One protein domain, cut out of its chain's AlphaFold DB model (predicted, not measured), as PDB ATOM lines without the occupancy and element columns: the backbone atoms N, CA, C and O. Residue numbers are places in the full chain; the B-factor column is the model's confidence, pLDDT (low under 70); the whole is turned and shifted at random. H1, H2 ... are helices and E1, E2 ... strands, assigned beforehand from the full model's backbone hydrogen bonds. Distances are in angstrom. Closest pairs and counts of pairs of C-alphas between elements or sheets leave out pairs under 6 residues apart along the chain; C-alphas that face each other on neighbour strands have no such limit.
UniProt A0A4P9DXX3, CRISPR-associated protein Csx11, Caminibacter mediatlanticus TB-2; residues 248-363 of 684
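Overview. This is residues 248 to 363 of the 684 residues of the protein "CRISPR-associated protein Csx11" of Caminibacter mediatlanticus TB-2 (UniProt A0A4P9DXX3). A four-stranded antiparallel sheet has the long helix H2 running along one face and the short helices H4 and H5 over the other. H3 is side by side with H2, and the first part of H2 reaches past the sheet, where H1 packs on it. The printed part has 116 residues with five named helices and four named strands, in the order E1 H1 H2 E2 E3 H3 E4 H4 H5; the sheet's order is E2 E3 E1 E4 and the class is mixed. The whole is compact, with a radius of gyration of the C-alphas of 14.1 A, yet elongated, spanning 45 by 29 by 21 A.

Along the chain. The sheet is made of E1, residues 248 to 254, 18.7 A long from C-alpha 248 at (85.102, 101.037, 81.919); E2, residues 297 to 301; E3, residues 304 to 310, 19.4 A; and E4, residues 338 to 341. H2, residues 267 to 291, is 34.6 A long and ends with C-alpha 291 at (100.577, 97.217, 69.339). H3, residues 317 to 331, is 20.8 A long. H1 is residues 257 to 261, H4 residues 350 to 356, and H5 residues 358 to 361, where C-alpha 361 is at (75.822, 104.574, 63.595).

Arrangement. E2 and E3 form a hairpin, with N 306 and O 299 2.9 A apart, within hydrogen-bond range. Also within range are N 251 and O 307 of E1 and E3, 2.9 A, and N 252 and O 340 of E1 and E4, 2.8 A. E1, H1 H2, E2 and E3, H3, E4 are split strand-helix-strand units, two strands running the same way with another strand between them, both with right-handed crossovers. H2 is on the sheet over E3, height 9.3 A, along the strands at 1 degree on the local plane; the closest C-alphas of H2 and E3 are those of Asp 281 and Val 305, 6.7 A apart. H2 and H3 touch through residues 276 to 284 of H2, closest at the C-alphas of Ile 280 and Ile 326, 6.6 A, at a shallow tilt of 28 degrees, opposite ways. H1 touches H2, with the C-alphas of Ala 261 and Ile 270 closest at 4.7 A. H4 and H5 are on the opposite face from H2, at heights of 8.8 A and 8.5 A. Every O i to N i+4 pair is within range in H1, H3 and H4; H2 has 20 of 21, and H5 is too short for such a pair.

Size, cuts and confidence. The C-alphas of Lys 266 and Arg 346 are the two farthest apart, 45.4 A. The printed part has no cut and no long link. Mean pLDDT of the printed part is 92.9, and no printed residue is under 70.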
ATOM      1  N   TRP A 248      84.729 101.355  83.289       93.06
ATOM      2  CA  TRP A 248      85.102 101.037  81.919       93.06
ATOM      3  C   TRP A 248      84.141 101.678  80.925       93.06
ATOM      4  O   TRP A 248      83.055 102.151  81.262       93.06
ATOM      5  N   ARG A 249      84.569 101.687  79.670       94.06
ATOM      6  CA  ARG A 249      83.790 102.065  78.495       94.06
ATOM      7  C   ARG A 249      83.950 100.979  77.443       94.06
ATOM      8  O   ARG A 249      84.875 100.171  77.501       94.06
ATOM      9  N   ILE A 250      83.059 100.981  76.465       95.56
ATOM     10  CA  ILE A 250      83.119 100.086  75.317       95.56
ATOM     11  C   ILE A 250      83.374 100.933  74.077       95.56
ATOM     12  O   ILE A 250      82.584 101.827  73.760       95.56
ATOM     13  N   LEU A 251      84.490 100.660  73.405       97.00
ATOM     14  CA  LEU A 251      84.824 101.209  72.097       97.00
ATOM     15  C   LEU A 251      84.261 100.278  71.021       97.00
ATOM     16  O   LEU A 251      84.756  99.167  70.849       97.00
ATOM     17  N   GLY A 252      83.248 100.743  70.297       97.06
ATOM     18  CA  GLY A 252      82.705 100.081  69.116       97.06
ATOM     19  C   GLY A 252      83.314 100.647  67.837       97.06
ATOM     20  O   GLY A 252      83.294 101.860  67.611       97.06
ATOM     21  N   ILE A 253      83.830  99.764  66.986       97.94
ATOM     22  CA  ILE A 253      84.218 100.080  65.608       97.94
ATOM     23  C   ILE A 253      83.182  99.405  64.715       97.94
ATOM     24  O   ILE A 253      83.245  98.202  64.459       97.94
ATOM     25  N   GLN A 254      82.175 100.186  64.329       97.44
ATOM     26  CA  GLN A 254      80.925  99.693  63.759       97.44
ATOM     27  C   GLN A 254      80.858  99.931  62.254       97.44
ATOM     28  O   GLN A 254      81.095 101.046  61.779       97.44
ATOM     29  N   TYR A 255      80.505  98.891  61.506       96.81
ATOM     30  CA  TYR A 255      80.281  98.939  60.065       96.81
ATOM     31  C   TYR A 255      79.386  97.772  59.639       96.81
ATOM     32  O   TYR A 255      79.406  96.712  60.257       96.81
ATOM     33  N   ASP A 256      78.595  97.979  58.586       95.19
ATOM     34  CA  ASP A 256      77.540  97.054  58.163       95.19
ATOM     35  C   ASP A 256      78.102  95.836  57.405       95.19
ATOM     36  O   ASP A 256      78.113  95.804  56.172       95.19
ATOM     37  N   LYS A 257      78.622  94.834  58.130       95.25
ATOM     38  CA  LYS A 257      79.246  93.643  57.516       95.25
ATOM     39  C   LYS A 257      78.239  92.846  56.689       95.25
ATOM     40  O   LYS A 257      78.591  92.334  55.623       95.25
ATOM     41  N   LEU A 258      76.994  92.761  57.161       92.12
ATOM     42  CA  LEU A 258      75.920  92.062  56.463       92.12
ATOM     43  C   LEU A 258      75.530  92.803  55.179       92.12
ATOM     44  O   LEU A 258      75.598  92.213  54.100       92.12
ATOM     45  N   GLY A 259      75.241  94.104  55.262       93.12
ATOM     46  CA  GLY A 259      74.903  94.918  54.094       93.12
ATOM     47  C   GLY A 259      76.046  95.026  53.079       93.12
ATOM     48  O   GLY A 259      75.804  95.167  51.880       93.12
ATOM     49  N   LEU A 260      77.307  94.902  53.513       94.44
ATOM     50  CA  LEU A 260      78.453  94.755  52.609       94.44
ATOM     51  C   LEU A 260      78.414  93.427  51.847       94.44
ATOM     52  O   LEU A 260      78.580  93.431  50.628       94.44
ATOM     53  N   ALA A 261      78.175  92.311  52.538       93.44
ATOM     54  CA  ALA A 261      78.074  90.996  51.911       93.44
ATOM     55  C   ALA A 261      76.917  90.930  50.897       93.44
ATOM     56  O   ALA A 261      77.095  90.385  49.808       93.44
ATOM     57  N   GLU A 262      75.782  91.567  51.198       92.00
ATOM     58  CA  GLU A 262      74.602  91.656  50.323       92.00
ATOM     59  C   GLU A 262      74.839  92.444  49.021       92.00
ATOM     60  O   GLU A 262      74.062  92.332  48.072       92.00
ATOM     61  N   LYS A 263      75.933  93.212  48.911       90.94
ATOM     62  CA  LYS A 263      76.309  93.856  47.640       90.94
ATOM     63  C   LYS A 263      76.733  92.852  46.565       90.94
ATOM     64  O   LYS A 263      76.685  93.176  45.377       90.94
ATOM     65  N   GLY A 264      77.210  91.672  46.963       89.25
ATOM     66  CA  GLY A 264      77.662  90.637  46.040       89.25
ATOM     67  C   GLY A 264      76.489  89.869  45.435       89.25
ATOM     68  O   GLY A 264      75.715  89.258  46.157       89.25
ATOM     69  N   TYR A 265      76.399  89.823  44.105       87.44
ATOM     70  CA  TYR A 265      75.417  88.981  43.397       87.44
ATOM     71  C   TYR A 265      76.018  87.649  42.911       87.44
ATOM     72  O   TYR A 265      75.309  86.810  42.363       87.44
ATOM     73  N   LYS A 266      77.337  87.453  43.072       87.25
ATOM     74  CA  LYS A 266      78.031  86.167  42.880       87.25
ATOM     75  C   LYS A 266      78.566  85.668  44.234       87.25
ATOM     76  O   LYS A 266      79.085  86.489  44.994       87.25
ATOM     77  N   PRO A 267      78.564  84.349  44.515       85.81
ATOM     78  CA  PRO A 267      79.073  83.806  45.780       85.81
ATOM     79  C   PRO A 267      80.506  84.230  46.125       85.81
ATOM     80  O   PRO A 267      80.804  84.515  47.281       85.81
ATOM     81  N   SER A 268      81.389  84.348  45.125       87.31
ATOM     82  CA  SER A 268      82.774  84.797  45.333       87.31
ATOM     83  C   SER A 268      82.862  86.211  45.918       87.31
ATOM     84  O   SER A 268      83.738  86.488  46.732       87.31
ATOM     85  N   GLN A 269      81.938  87.096  45.534       91.56
ATOM     86  CA  GLN A 269      81.903  88.487  45.987       91.56
ATOM     87  C   GLN A 269      81.397  88.571  47.429       91.56
ATOM     88  O   GLN A 269      81.985  89.285  48.237       91.56
ATOM     89  N   ILE A 270      80.351  87.802  47.760       92.19
ATOM     90  CA  ILE A 270      79.813  87.676  49.125       92.19
ATOM     91  C   ILE A 270      80.905  87.150  50.064       92.19
ATOM     92  O   ILE A 270      81.155  87.725  51.123       92.19
ATOM     93  N   MET A 271      81.594  86.082  49.646       90.31
ATOM     94  CA  MET A 271      82.695  85.485  50.398       90.31
ATOM     95  C   MET A 271      83.836  86.485  50.611       90.31
ATOM     96  O   MET A 271      84.295  86.634  51.736       90.31
ATOM     97  N   TRP A 272      84.214  87.255  49.582       94.06
ATOM     98  CA  TRP A 272      85.239  88.294  49.719       94.06
ATOM     99  C   TRP A 272      84.895  89.328  50.799       94.06
ATOM    100  O   TRP A 272      85.755  89.666  51.605       94.06
ATOM    101  N   TYR A 273      83.648  89.814  50.860       96.00
ATOM    102  CA  TYR A 273      83.238  90.776  51.893       96.00
ATOM    103  C   TYR A 273      83.283  90.181  53.307       96.00
ATOM    104  O   TYR A 273      83.672  90.872  54.250       96.00
ATOM    105  N   ARG A 274      82.927  88.901  53.463       94.38
ATOM    106  CA  ARG A 274      83.036  88.195  54.749       94.38
ATOM    107  C   ARG A 274      84.496  87.995  55.158       94.38
ATOM    108  O   ARG A 274      84.844  88.240  56.309       94.38
ATOM    109  N   ASP A 275      85.351  87.599  54.221       94.44
ATOM    110  CA  ASP A 275      86.779  87.372  54.456       94.44
ATOM    111  C   ASP A 275      87.498  88.672  54.816       94.44
ATOM    112  O   ASP A 275      88.146  88.748  55.859       94.44
ATOM    113  N   ILE A 276      87.308  89.729  54.018       96.50
ATOM    114  CA  ILE A 276      87.981  91.009  54.251       96.50
ATOM    115  C   ILE A 276      87.536  91.654  55.567       96.50
ATOM    116  O   ILE A 276      88.354  92.265  56.246       96.50
ATOM    117  N   SER A 277      86.268  91.487  55.963       97.25
ATOM    118  CA  SER A 277      85.778  91.983  57.255       97.25
ATOM    119  C   SER A 277      86.469  91.261  58.415       97.25
ATOM    120  O   SER A 277      86.936  91.911  59.347       97.25
ATOM    121  N   ARG A 278      86.634  89.929  58.329       97.19
ATOM    122  CA  ARG A 278      87.384  89.149  59.332       97.19
ATOM    123  C   ARG A 278      88.852  89.572  59.415       97.19
ATOM    124  O   ARG A 278      89.391  89.664  60.516       97.19
ATOM    125  N   GLU A 279      89.493  89.839  58.279       97.81
ATOM    126  CA  GLU A 279      90.875  90.332  58.244       97.81
ATOM    127  C   GLU A 279      91.013  91.728  58.863       97.81
ATOM    128  O   GLU A 279      91.918  91.956  59.663       97.81
ATOM    129  N   ILE A 280      90.109  92.653  58.523       98.50
ATOM    130  CA  ILE A 280      90.081  94.009  59.088       98.50
ATOM    131  C   ILE A 280      89.888  93.946  60.604       98.50
ATOM    132  O   ILE A 280      90.651  94.569  61.341       98.50
ATOM    133  N   ASP A 281      88.915  93.163  61.072       98.25
ATOM    134  CA  ASP A 281      88.658  92.961  62.498       98.25
ATOM    135  C   ASP A 281      89.904  92.428  63.217       98.25
ATOM    136  O   ASP A 281      90.246  92.904  64.300       98.25
ATOM    137  N   LYS A 282      90.627  91.482  62.597       98.00
ATOM    138  CA  LYS A 282      91.853  90.921  63.171       98.00
ATOM    139  C   LYS A 282      92.990  91.941  63.247       98.00
ATOM    140  O   LYS A 282      93.657  92.022  64.276       98.00
ATOM    141  N   GLU A 283      93.196  92.754  62.211       98.50
ATOM    142  CA  GLU A 283      94.223  93.804  62.242       98.50
ATOM    143  C   GLU A 283      93.912  94.893  63.274       98.50
ATOM    144  O   GLU A 283      94.816  95.400  63.940       98.50
ATOM    145  N   ILE A 284      92.633  95.227  63.453       98.50
ATOM    146  CA  ILE A 284      92.184  96.137  64.511       98.50
ATOM    147  C   ILE A 284      92.419  95.514  65.889       98.50
ATOM    148  O   ILE A 284      92.906  96.199  66.790       98.50
ATOM    149  N   GLN A 285      92.112  94.226  66.051       98.19
ATOM    150  CA  GLN A 285      92.391  93.498  67.284       98.19
ATOM    151  C   GLN A 285      93.886  93.549  67.615       98.19
ATOM    152  O   GLN A 285      94.256  93.950  68.712       98.19
ATOM    153  N   ASP A 286      94.764  93.225  66.667       97.88
ATOM    154  CA  ASP A 286      96.211  93.252  66.897       97.88
ATOM    155  C   ASP A 286      96.719  94.679  67.176       97.88
ATOM    156  O   ASP A 286      97.619  94.886  67.999       97.88
ATOM    157  N   LEU A 287      96.104  95.695  66.565       98.12
ATOM    158  CA  LEU A 287      96.401  97.099  66.840       98.12
ATOM    159  C   LEU A 287      96.086  97.490  68.296       98.12
ATOM    160  O   LEU A 287      96.907  98.164  68.918       98.12
ATOM    161  N   LEU A 288      94.925  97.089  68.825       97.75
ATOM    162  CA  LEU A 288      94.405  97.518  70.135       97.75
ATOM    163  C   LEU A 288      94.745  96.577  71.301       97.75
ATOM    164  O   LEU A 288      94.765  97.001  72.456       97.75
ATOM    165  N   GLU A 289      95.010  95.304  71.022       98.12
ATOM    166  CA  GLU A 289      95.398  94.333  72.042       98.12
ATOM    167  C   GLU A 289      96.913  94.237  72.179       98.12
ATOM    168  O   GLU A 289      97.408  94.028  73.286       98.12
ATOM    169  N   ILE A 290      97.656  94.381  71.078       97.56
ATOM    170  CA  ILE A 290      99.091  94.100  71.047       97.56
ATOM    171  C   ILE A 290      99.900  95.369  70.808       97.56
ATOM    172  O   ILE A 290     100.716  95.729  71.648       97.56
ATOM    173  N   LYS A 291      99.721  96.063  69.678       96.94
ATOM    174  CA  LYS A 291     100.577  97.217  69.339       96.94
ATOM    175  C   LYS A 291     100.394  98.371  70.327       96.94
ATOM    176  O   LYS A 291     101.382  98.937  70.797       96.94
ATOM    177  N   TYR A 292      99.144  98.696  70.631       96.12
ATOM    178  CA  TYR A 292      98.744  99.639  71.664       96.12
ATOM    179  C   TYR A 292      97.822  98.893  72.615       96.12
ATOM    180  O   TYR A 292      96.630  98.891  72.339       96.12
ATOM    181  N   PRO A 293      98.327  98.243  73.681       95.88
ATOM    182  CA  PRO A 293      97.531  97.367  74.548       95.88
ATOM    183  C   PRO A 293      96.565  98.177  75.430       95.88
ATOM    184  O   PRO A 293      96.732  98.298  76.641       95.88
ATOM    185  N   ILE A 294      95.563  98.771  74.791       95.00
ATOM    186  CA  ILE A 294      94.570  99.674  75.373       95.00
ATOM    187  C   ILE A 294      93.490  98.856  76.084       95.00
ATOM    188  O   ILE A 294      93.020  99.262  77.148       95.00
ATOM    189  N   GLY A 295      93.115  97.721  75.493       95.62
ATOM    190  CA  GLY A 295      91.978  96.900  75.890       95.62
ATOM    191  C   GLY A 295      91.872  95.632  75.045       95.62
ATOM    192  O   GLY A 295      92.647  95.464  74.106       95.62
ATOM    193  N   ASN A 296      90.927  94.752  75.374       97.81
ATOM    194  CA  ASN A 296      90.679  93.494  74.654       97.81
ATOM    195  C   ASN A 296      89.301  93.476  73.984       97.81
ATOM    196  O   ASN A 296      88.382  94.156  74.451       97.81
ATOM    197  N   GLU A 297      89.172  92.711  72.894       97.88
ATOM    198  CA  GLU A 297      87.888  92.423  72.246       97.88
ATOM    199  C   GLU A 297      86.991  91.658  73.228       97.88
ATOM    200  O   GLU A 297      87.351  90.589  73.702       97.88
ATOM    201  N   ILE A 298      85.810  92.191  73.532       95.00
ATOM    202  CA  ILE A 298      84.830  91.520  74.402       95.00
ATOM    203  C   ILE A 298      83.635  90.976  73.619       95.00
ATOM    204  O   ILE A 298      82.914  90.119  74.118       95.00
ATOM    205  N   TYR A 299      83.411  91.480  72.402       94.12
ATOM    206  CA  TYR A 299      82.305  91.064  71.548       94.12
ATOM    207  C   TYR A 299      82.561  91.445  70.080       94.12
ATOM    208  O   TYR A 299      83.192  92.466  69.787       94.12
ATOM    209  N   LYS A 300      82.044  90.637  69.151       94.00
ATOM    210  CA  LYS A 300      82.094  90.861  67.699       94.00
ATOM    211  C   LYS A 300      80.902  90.172  67.036       94.00
ATOM    212  O   LYS A 300      80.658  89.000  67.301       94.00
ATOM    213  N   ASP A 301      80.246  90.873  66.118       91.88
ATOM    214  CA  ASP A 301      79.171  90.344  65.270       91.88
ATOM    215  C   ASP A 301      79.127  91.082  63.913       91.88
ATOM    216  O   ASP A 301      80.106  91.722  63.510       91.88
ATOM    217  N   GLU A 302      78.013  90.996  63.185       90.94
ATOM    218  CA  GLU A 302      77.788  91.668  61.900       90.94
ATOM    219  C   GLU A 302      77.785  93.200  61.996       90.94
ATOM    220  O   GLU A 302      77.928  93.877  60.976       90.94
ATOM    221  N   THR A 303      77.640  93.760  63.199       93.25
ATOM    222  CA  THR A 303      77.570  95.206  63.420       93.25
ATOM    223  C   THR A 303      78.934  95.849  63.658       93.25
ATOM    224  O   THR A 303      79.082  97.061  63.484       93.25
ATOM    225  N   GLY A 304      79.949  95.074  64.046       95.19
ATOM    226  CA  GLY A 304      81.279  95.614  64.320       95.19
ATOM    227  C   GLY A 304      82.131  94.761  65.250       95.19
ATOM    228  O   GLY A 304      81.918  93.559  65.398       95.19
ATOM    229  N   VAL A 305      83.133  95.406  65.843       97.56
ATOM    230  CA  VAL A 305      84.009  94.850  66.885       97.56
ATOM    231  C   VAL A 305      84.040  95.781  68.089       97.56
ATOM    232  O   VAL A 305      84.064  97.006  67.926       97.56
ATOM    233  N   TYR A 306      84.023  95.204  69.289       97.44
ATOM    234  CA  TYR A 306      83.810  95.932  70.536       97.44
ATOM    235  C   TYR A 306      84.900  95.612  71.551       97.44
ATOM    236  O   TYR A 306      85.118  94.454  71.905       97.44
ATOM    237  N   PHE A 307      85.560  96.658  72.047       97.75
ATOM    238  CA  PHE A 307      86.690  96.559  72.965       97.75
ATOM    239  C   PHE A 307      86.357  97.197  74.306       97.75
ATOM    240  O   PHE A 307      85.814  98.305  74.347       97.75
ATOM    241  N   ILE A 308      86.731  96.537  75.400       96.56
ATOM    242  CA  ILE A 308      86.675  97.155  76.726       96.56
ATOM    243  C   ILE A 308      87.867  98.093  76.911       96.56
ATOM    244  O   ILE A 308      89.013  97.706  76.705       96.56
ATOM    245  N   VAL A 309      87.601  99.333  77.305       95.56
ATOM    246  CA  VAL A 309      88.609 100.371  77.560       95.56
ATOM    247  C   VAL A 309      88.310 101.067  78.889       95.56
ATOM    248  O   VAL A 309      87.245 100.882  79.474       95.56
ATOM    249  N   VAL A 310      89.250 101.848  79.412       90.19
ATOM    250  CA  VAL A 310      89.085 102.548  80.700       90.19
ATOM    251  C   VAL A 310      88.152 103.763  80.605       90.19
ATOM    252  O   VAL A 310      87.901 104.287  79.521       90.19
ATOM    253  N   GLU A 311      87.646 104.234  81.748       88.12
ATOM    254  CA  GLU A 311      86.736 105.385  81.834       88.12
ATOM    255  C   GLU A 311      87.227 106.673  81.158       88.12
ATOM    256  O   GLU A 311      86.443 107.341  80.484       88.12
ATOM    257  N   ASP A 312      88.514 106.990  81.265       86.56
ATOM    258  CA  ASP A 312      89.090 108.215  80.697       86.56
ATOM    259  C   ASP A 312      89.587 108.014  79.265       86.56
ATOM    260  O   ASP A 312      90.249 108.884  78.698       86.56
ATOM    261  N   PHE A 313      89.295 106.860  78.660       90.38
ATOM    262  CA  PHE A 313      89.687 106.624  77.285       90.38
ATOM    263  C   PHE A 313      89.037 107.662  76.371       90.38
ATOM    264  O   PHE A 313      87.813 107.808  76.324       90.38
ATOM    265  N   GLU A 314      89.872 108.324  75.579       89.00
ATOM    266  CA  GLU A 314      89.453 109.167  74.472       89.00
ATOM    267  C   GLU A 314      90.095 108.667  73.183       89.00
ATOM    268  O   GLU A 314      91.310 108.455  73.095       89.00
ATOM    269  N   LEU A 315      89.272 108.509  72.146       89.94
ATOM    270  CA  LEU A 315      89.758 108.086  70.843       89.94
ATOM    271  C   LEU A 315      90.593 109.205  70.206       89.94
ATOM    272  O   LEU A 315      90.065 110.159  69.638       89.94
ATOM    273  N   SER A 316      91.919 109.074  70.274       91.19
ATOM    274  CA  SER A 316      92.820 110.055  69.669       91.19
ATOM    275  C   SER A 316      92.721 110.072  68.139       91.19
ATOM    276  O   SER A 316      92.593 109.032  67.487       91.19
ATOM    277  N   ASN A 317      92.915 111.251  67.537       91.25
ATOM    278  CA  ASN A 317      92.997 111.398  66.077       91.25
ATOM    279  C   ASN A 317      94.082 110.512  65.441       91.25
ATOM    280  O   ASN A 317      93.943 110.110  64.288       91.25
ATOM    281  N   LYS A 318      95.169 110.210  66.168       93.00
ATOM    282  CA  LYS A 318      96.237 109.329  65.677       93.00
ATOM    283  C   LYS A 318      95.745 107.886  65.569       93.00
ATOM    284  O   LYS A 318      95.863 107.306  64.494       93.00
ATOM    285  N   LEU A 319      95.140 107.352  66.632       94.88
ATOM    286  CA  LEU A 319      94.592 105.992  66.634       94.88
ATOM    287  C   LEU A 319      93.489 105.836  65.585       94.88
ATOM    288  O   LEU A 319      93.506 104.896  64.796       94.88
ATOM    289  N   LYS A 320      92.586 106.819  65.515       95.62
ATOM    290  CA  LYS A 320      91.521 106.874  64.512       95.62
ATOM    291  C   LYS A 320      92.077 106.780  63.090       95.62
ATOM    292  O   LYS A 320      91.621 105.959  62.304       95.62
ATOM    293  N   LYS A 321      93.119 107.558  62.772       95.75
ATOM    294  CA  LYS A 321      93.796 107.505  61.467       95.75
ATOM    295  C   LYS A 321      94.457 106.156  61.188       95.75
ATOM    296  O   LYS A 321      94.467 105.744  60.035       95.75
ATOM    297  N   GLU A 322      95.028 105.481  62.186       97.12
ATOM    298  CA  GLU A 322      95.594 104.139  61.984       97.12
ATOM    299  C   GLU A 322      94.514 103.110  61.650       97.12
ATOM    300  O   GLU A 322      94.679 102.368  60.685       97.12
ATOM    301  N   ILE A 323      93.378 103.138  62.351       97.88
ATOM    302  CA  ILE A 323      92.243 102.260  62.040       97.88
ATOM    303  C   ILE A 323      91.703 102.563  60.636       97.88
ATOM    304  O   ILE A 323      91.540 101.657  59.827       97.88
ATOM    305  N   LEU A 324      91.506 103.837  60.287       97.75
ATOM    306  CA  LEU A 324      91.043 104.224  58.948       97.75
ATOM    307  C   LEU A 324      92.008 103.786  57.832       97.75
ATOM    308  O   LEU A 324      91.559 103.451  56.738       97.75
ATOM    309  N   LYS A 325      93.322 103.745  58.091       97.75
ATOM    310  CA  LYS A 325      94.307 103.214  57.133       97.75
ATOM    311  C   LYS A 325      94.136 101.714  56.888       97.75
ATOM    312  O   LYS A 325      94.322 101.301  55.748       97.75
ATOM    313  N   ILE A 326      93.763 100.927  57.901       98.25
ATOM    314  CA  ILE A 326      93.470  99.490  57.736       98.25
ATOM    315  C   ILE A 326      92.341  99.322  56.716       98.25
ATOM    316  O   ILE A 326      92.533  98.676  55.687       98.25
ATOM    317  N   PHE A 327      91.206  99.997  56.934       97.50
ATOM    318  CA  PHE A 327      90.071  99.974  56.004       97.50
ATOM    319  C   PHE A 327      90.466 100.451  54.609       97.50
ATOM    320  O   PHE A 327      90.193  99.771  53.620       97.50
ATOM    321  N   LYS A 328      91.157 101.589  54.519       94.81
ATOM    322  CA  LYS A 328      91.599 102.148  53.241       94.81
ATOM    323  C   LYS A 328      92.457 101.167  52.447       94.81
ATOM    324  O   LYS A 328      92.209 100.975  51.263       94.81
ATOM    325  N   ASN A 329      93.441 100.542  53.088       94.88
ATOM    326  CA  ASN A 329      94.377  99.645  52.420       94.88
ATOM    327  C   ASN A 329      93.714  98.316  52.040       94.88
ATOM    328  O   ASN A 329      93.850  97.865  50.907       94.88
ATOM    329  N   LYS A 330      92.965  97.703  52.965       95.06
ATOM    330  CA  LYS A 330      92.322  96.395  52.754       95.06
ATOM    331  C   LYS A 330      91.193  96.436  51.741       95.06
ATOM    332  O   LYS A 330      90.987  95.488  50.988       95.06
ATOM    333  N   THR A 331      90.447  97.532  51.729       93.06
ATOM    334  CA  THR A 331      89.254  97.656  50.889       93.06
ATOM    335  C   THR A 331      89.509  98.446  49.619       93.06
ATOM    336  O   THR A 331      88.582  98.604  48.832       93.06
ATOM    337  N   ASP A 332      90.738  98.936  49.422       91.06
ATOM    338  CA  ASP A 332      91.100  99.898  48.384       91.06
ATOM    339  C   ASP A 332      90.165 101.124  48.387       91.06
ATOM    340  O   ASP A 332      89.557 101.483  47.376       91.06
ATOM    341  N   ASP A 333      90.040 101.746  49.563       90.75
ATOM    342  CA  ASP A 333      89.289 102.986  49.797       90.75
ATOM    343  C   ASP A 333      87.763 102.865  49.538       90.75
ATOM    344  O   ASP A 333      87.114 103.798  49.063       90.75
ATOM    345  N   GLU A 334      87.164 101.695  49.813       91.56
ATOM    346  CA  GLU A 334      85.755 101.419  49.488       91.56
ATOM    347  C   GLU A 334      84.767 101.797  50.593       91.56
ATOM    348  O   GLU A 334      83.753 102.443  50.312       91.56
ATOM    349  N   PHE A 335      85.018 101.360  51.826       93.56
ATOM    350  CA  PHE A 335      84.126 101.565  52.967       93.56
ATOM    351  C   PHE A 335      84.923 101.825  54.243       93.56
ATOM    352  O   PHE A 335      86.088 101.449  54.351       93.56
ATOM    353  N   TYR A 336      84.275 102.484  55.200       95.88
ATOM    354  CA  TYR A 336      84.894 102.973  56.426       95.88
ATOM    355  C   TYR A 336      83.988 102.718  57.633       95.88
ATOM    356  O   TYR A 336      82.772 102.601  57.463       95.88
ATOM    357  N   PRO A 337      84.554 102.632  58.846       97.50
ATOM    358  CA  PRO A 337      83.784 102.418  60.053       97.50
ATOM    359  C   PRO A 337      83.220 103.726  60.607       97.50
ATOM    360  O   PRO A 337      83.674 104.832  60.301       97.50
ATOM    361  N   SER A 338      82.265 103.568  61.508       97.31
ATOM    362  CA  SER A 338      81.918 104.552  62.524       97.31
ATOM    363  C   SER A 338      82.593 104.179  63.846       97.31
ATOM    364  O   SER A 338      82.858 103.007  64.124       97.31
ATOM    365  N   PHE A 339      82.904 105.189  64.653       96.81
ATOM    366  CA  PHE A 339      83.518 105.006  65.964       96.81
ATOM    367  C   PHE A 339      82.533 105.442  67.032       96.81
ATOM    368  O   PHE A 339      82.069 106.584  67.015       96.81
ATOM    369  N   VAL A 340      82.248 104.552  67.972       95.06
ATOM    370  CA  VAL A 340      81.300 104.807  69.052       95.06
ATOM    371  C   VAL A 340      81.961 104.460  70.370       95.06
ATOM    372  O   VAL A 340      82.676 103.468  70.477       95.06
ATOM    373  N   LEU A 341      81.750 105.296  71.377       94.19
ATOM    374  CA  LEU A 341      82.315 105.092  72.698       94.19
ATOM    375  C   LEU A 341      81.206 105.247  73.732       94.19
ATOM    376  O   LEU A 341      80.579 106.305  73.809       94.19
ATOM    377  N   SER A 342      80.961 104.198  74.515       92.44
ATOM    378  CA  SER A 342      79.888 104.207  75.511       92.44
ATOM    379  C   SER A 342      80.114 105.251  76.610       92.44
ATOM    380  O   SER A 342      81.207 105.809  76.756       92.44
ATOM    381  N   LYS A 343      79.098 105.479  77.451       88.75
ATOM    382  CA  LYS A 343      79.294 106.141  78.750       88.75
ATOM    383  C   LYS A 343      80.174 105.269  79.658       88.75
ATOM    384  O   LYS A 343      80.279 104.058  79.450       88.75
ATOM    385  N   SER A 344      80.826 105.905  80.631       89.62
ATOM    386  CA  SER A 344      81.604 105.217  81.668       89.62
ATOM    387  C   SER A 344      80.662 104.507  82.640       89.62
ATOM    388  O   SER A 344      79.781 105.145  83.216       89.62
ATOM    389  N   SER A 345      80.844 103.202  82.818       86.94
ATOM    390  CA  SER A 345      80.020 102.348  83.677       86.94
ATOM    391  C   SER A 345      80.869 101.280  84.366       86.94
ATOM    392  O   SER A 345      81.954 100.926  83.908       86.94
ATOM    393  N   ARG A 346      80.375 100.742  85.486       80.44
ATOM    394  CA  ARG A 346      81.020  99.596  86.157       80.44
ATOM    395  C   ARG A 346      80.689  98.263  85.494       80.44
ATOM    396  O   ARG A 346      81.515  97.361  85.503       80.44
ATOM    397  N   GLY A 347      79.483  98.147  84.940       74.00
ATOM    398  CA  GLY A 347      79.043  96.985  84.167       74.00
ATOM    399  C   GLY A 347      79.133  97.201  82.659       74.00
ATOM    400  O   GLY A 347      79.294  98.330  82.196       74.00
ATOM    401  N   LEU A 348      78.970  96.119  81.897       72.94
ATOM    402  CA  LEU A 348      79.095  96.104  80.433       72.94
ATOM    403  C   LEU A 348      77.751  96.159  79.689       72.94
ATOM    404  O   LEU A 348      77.719  95.996  78.473       72.94
ATOM    405  N   MET A 349      76.647  96.460  80.386       72.81
ATOM    406  CA  MET A 349      75.307  96.576  79.778       72.81
ATOM    407  C   MET A 349      75.220  97.647  78.689       72.81
ATOM    408  O   MET A 349      74.317  97.622  77.869       72.81
ATOM    409  N   ASN A 350      76.179  98.569  78.617       81.25
ATOM    410  CA  ASN A 350      76.244  99.516  77.512       81.25
ATOM    411  C   ASN A 350      76.448  98.847  76.142       81.25
ATOM    412  O   ASN A 350      76.150  99.481  75.132       81.25
ATOM    413  N   LEU A 351      76.907  97.589  76.091       85.31
ATOM    414  CA  LEU A 351      77.060  96.846  74.841       85.31
ATOM    415  C   LEU A 351      75.731  96.744  74.086       85.31
ATOM    416  O   LEU A 351      75.689  97.075  72.908       85.31
ATOM    417  N   THR A 352      74.638  96.377  74.761       80.31
ATOM    418  CA  THR A 352      73.312  96.229  74.131       80.31
ATOM    419  C   THR A 352      72.844  97.517  73.469       80.31
ATOM    420  O   THR A 352      72.371  97.511  72.337       80.31
ATOM    421  N   THR A 353      73.082  98.652  74.130       82.25
ATOM    422  CA  THR A 353      72.748  99.976  73.591       82.25
ATOM    423  C   THR A 353      73.546 100.282  72.321       82.25
ATOM    424  O   THR A 353      72.997 100.838  71.372       82.25
ATOM    425  N   LEU A 354      74.828  99.899  72.272       87.81
ATOM    426  CA  LEU A 354      75.642 100.056  71.066       87.81
ATOM    427  C   LEU A 354      75.124  99.185  69.913       87.81
ATOM    428  O   LEU A 354      75.127  99.650  68.772       87.81
ATOM    429  N   LEU A 355      74.673  97.960  70.204       87.94
ATOM    430  CA  LEU A 355      74.124  97.031  69.211       87.94
ATOM    431  C   LEU A 355      72.788  97.523  68.644       87.94
ATOM    432  O   LEU A 355      72.621  97.565  67.428       87.94
ATOM    433  N   GLU A 356      71.868  97.972  69.500       84.88
ATOM    434  CA  GLU A 356      70.590  98.560  69.075       84.88
ATOM    435  C   GLU A 356      70.791  99.770  68.146       84.88
ATOM    436  O   GLU A 356      70.126  99.898  67.119       84.88
ATOM    437  N   GLN A 357      71.741 100.648  68.487       88.44
ATOM    438  CA  GLN A 357      72.020 101.880  67.742       88.44
ATOM    439  C   GLN A 357      72.919 101.665  66.515       88.44
ATOM    440  O   GLN A 357      73.177 102.614  65.771       88.44
ATOM    441  N   ALA A 358      73.405 100.442  66.272       91.00
ATOM    442  CA  ALA A 358      74.395 100.175  65.231       91.00
ATOM    443  C   ALA A 358      73.930 100.635  63.840       91.00
ATOM    444  O   ALA A 358      74.690 101.286  63.126       91.00
ATOM    445  N   LYS A 359      72.658 100.393  63.489       89.81
ATOM    446  CA  LYS A 359      72.082 100.811  62.197       89.81
ATOM    447  C   LYS A 359      72.169 102.322  61.972       89.81
ATOM    448  O   LYS A 359      72.498 102.761  60.875       89.81
ATOM    449  N   GLU A 360      71.914 103.117  63.007       93.12
ATOM    450  CA  GLU A 360      72.049 104.575  62.940       93.12
ATOM    451  C   GLU A 360      73.519 104.997  62.868       93.12
ATOM    452  O   GLU A 360      73.877 105.945  62.168       93.12
ATOM    453  N   ASN A 361      74.393 104.286  63.579       93.75
ATOM    454  CA  ASN A 361      75.822 104.574  63.595       93.75
ATOM    455  C   ASN A 361      76.495 104.252  62.257       93.75
ATOM    456  O   ASN A 361      77.408 104.975  61.861       93.75
ATOM    457  N   PHE A 362      75.992 103.281  61.487       93.62
ATOM    458  CA  PHE A 362      76.459 103.020  60.120       93.62
ATOM    459  C   PHE A 362      76.302 104.224  59.184       93.62
ATOM    460  O   PHE A 362      76.998 104.286  58.174       93.62
ATOM    461  N   LEU A 363      75.435 105.189  59.508       92.12
ATOM    462  CA  LEU A 363      75.284 106.439  58.754       92.12
ATOM    463  C   LEU A 363      76.331 107.498  59.146       92.12
ATOM    464  O   LEU A 363      76.526 108.474  58.427       92.12
TER     465      LEU A 363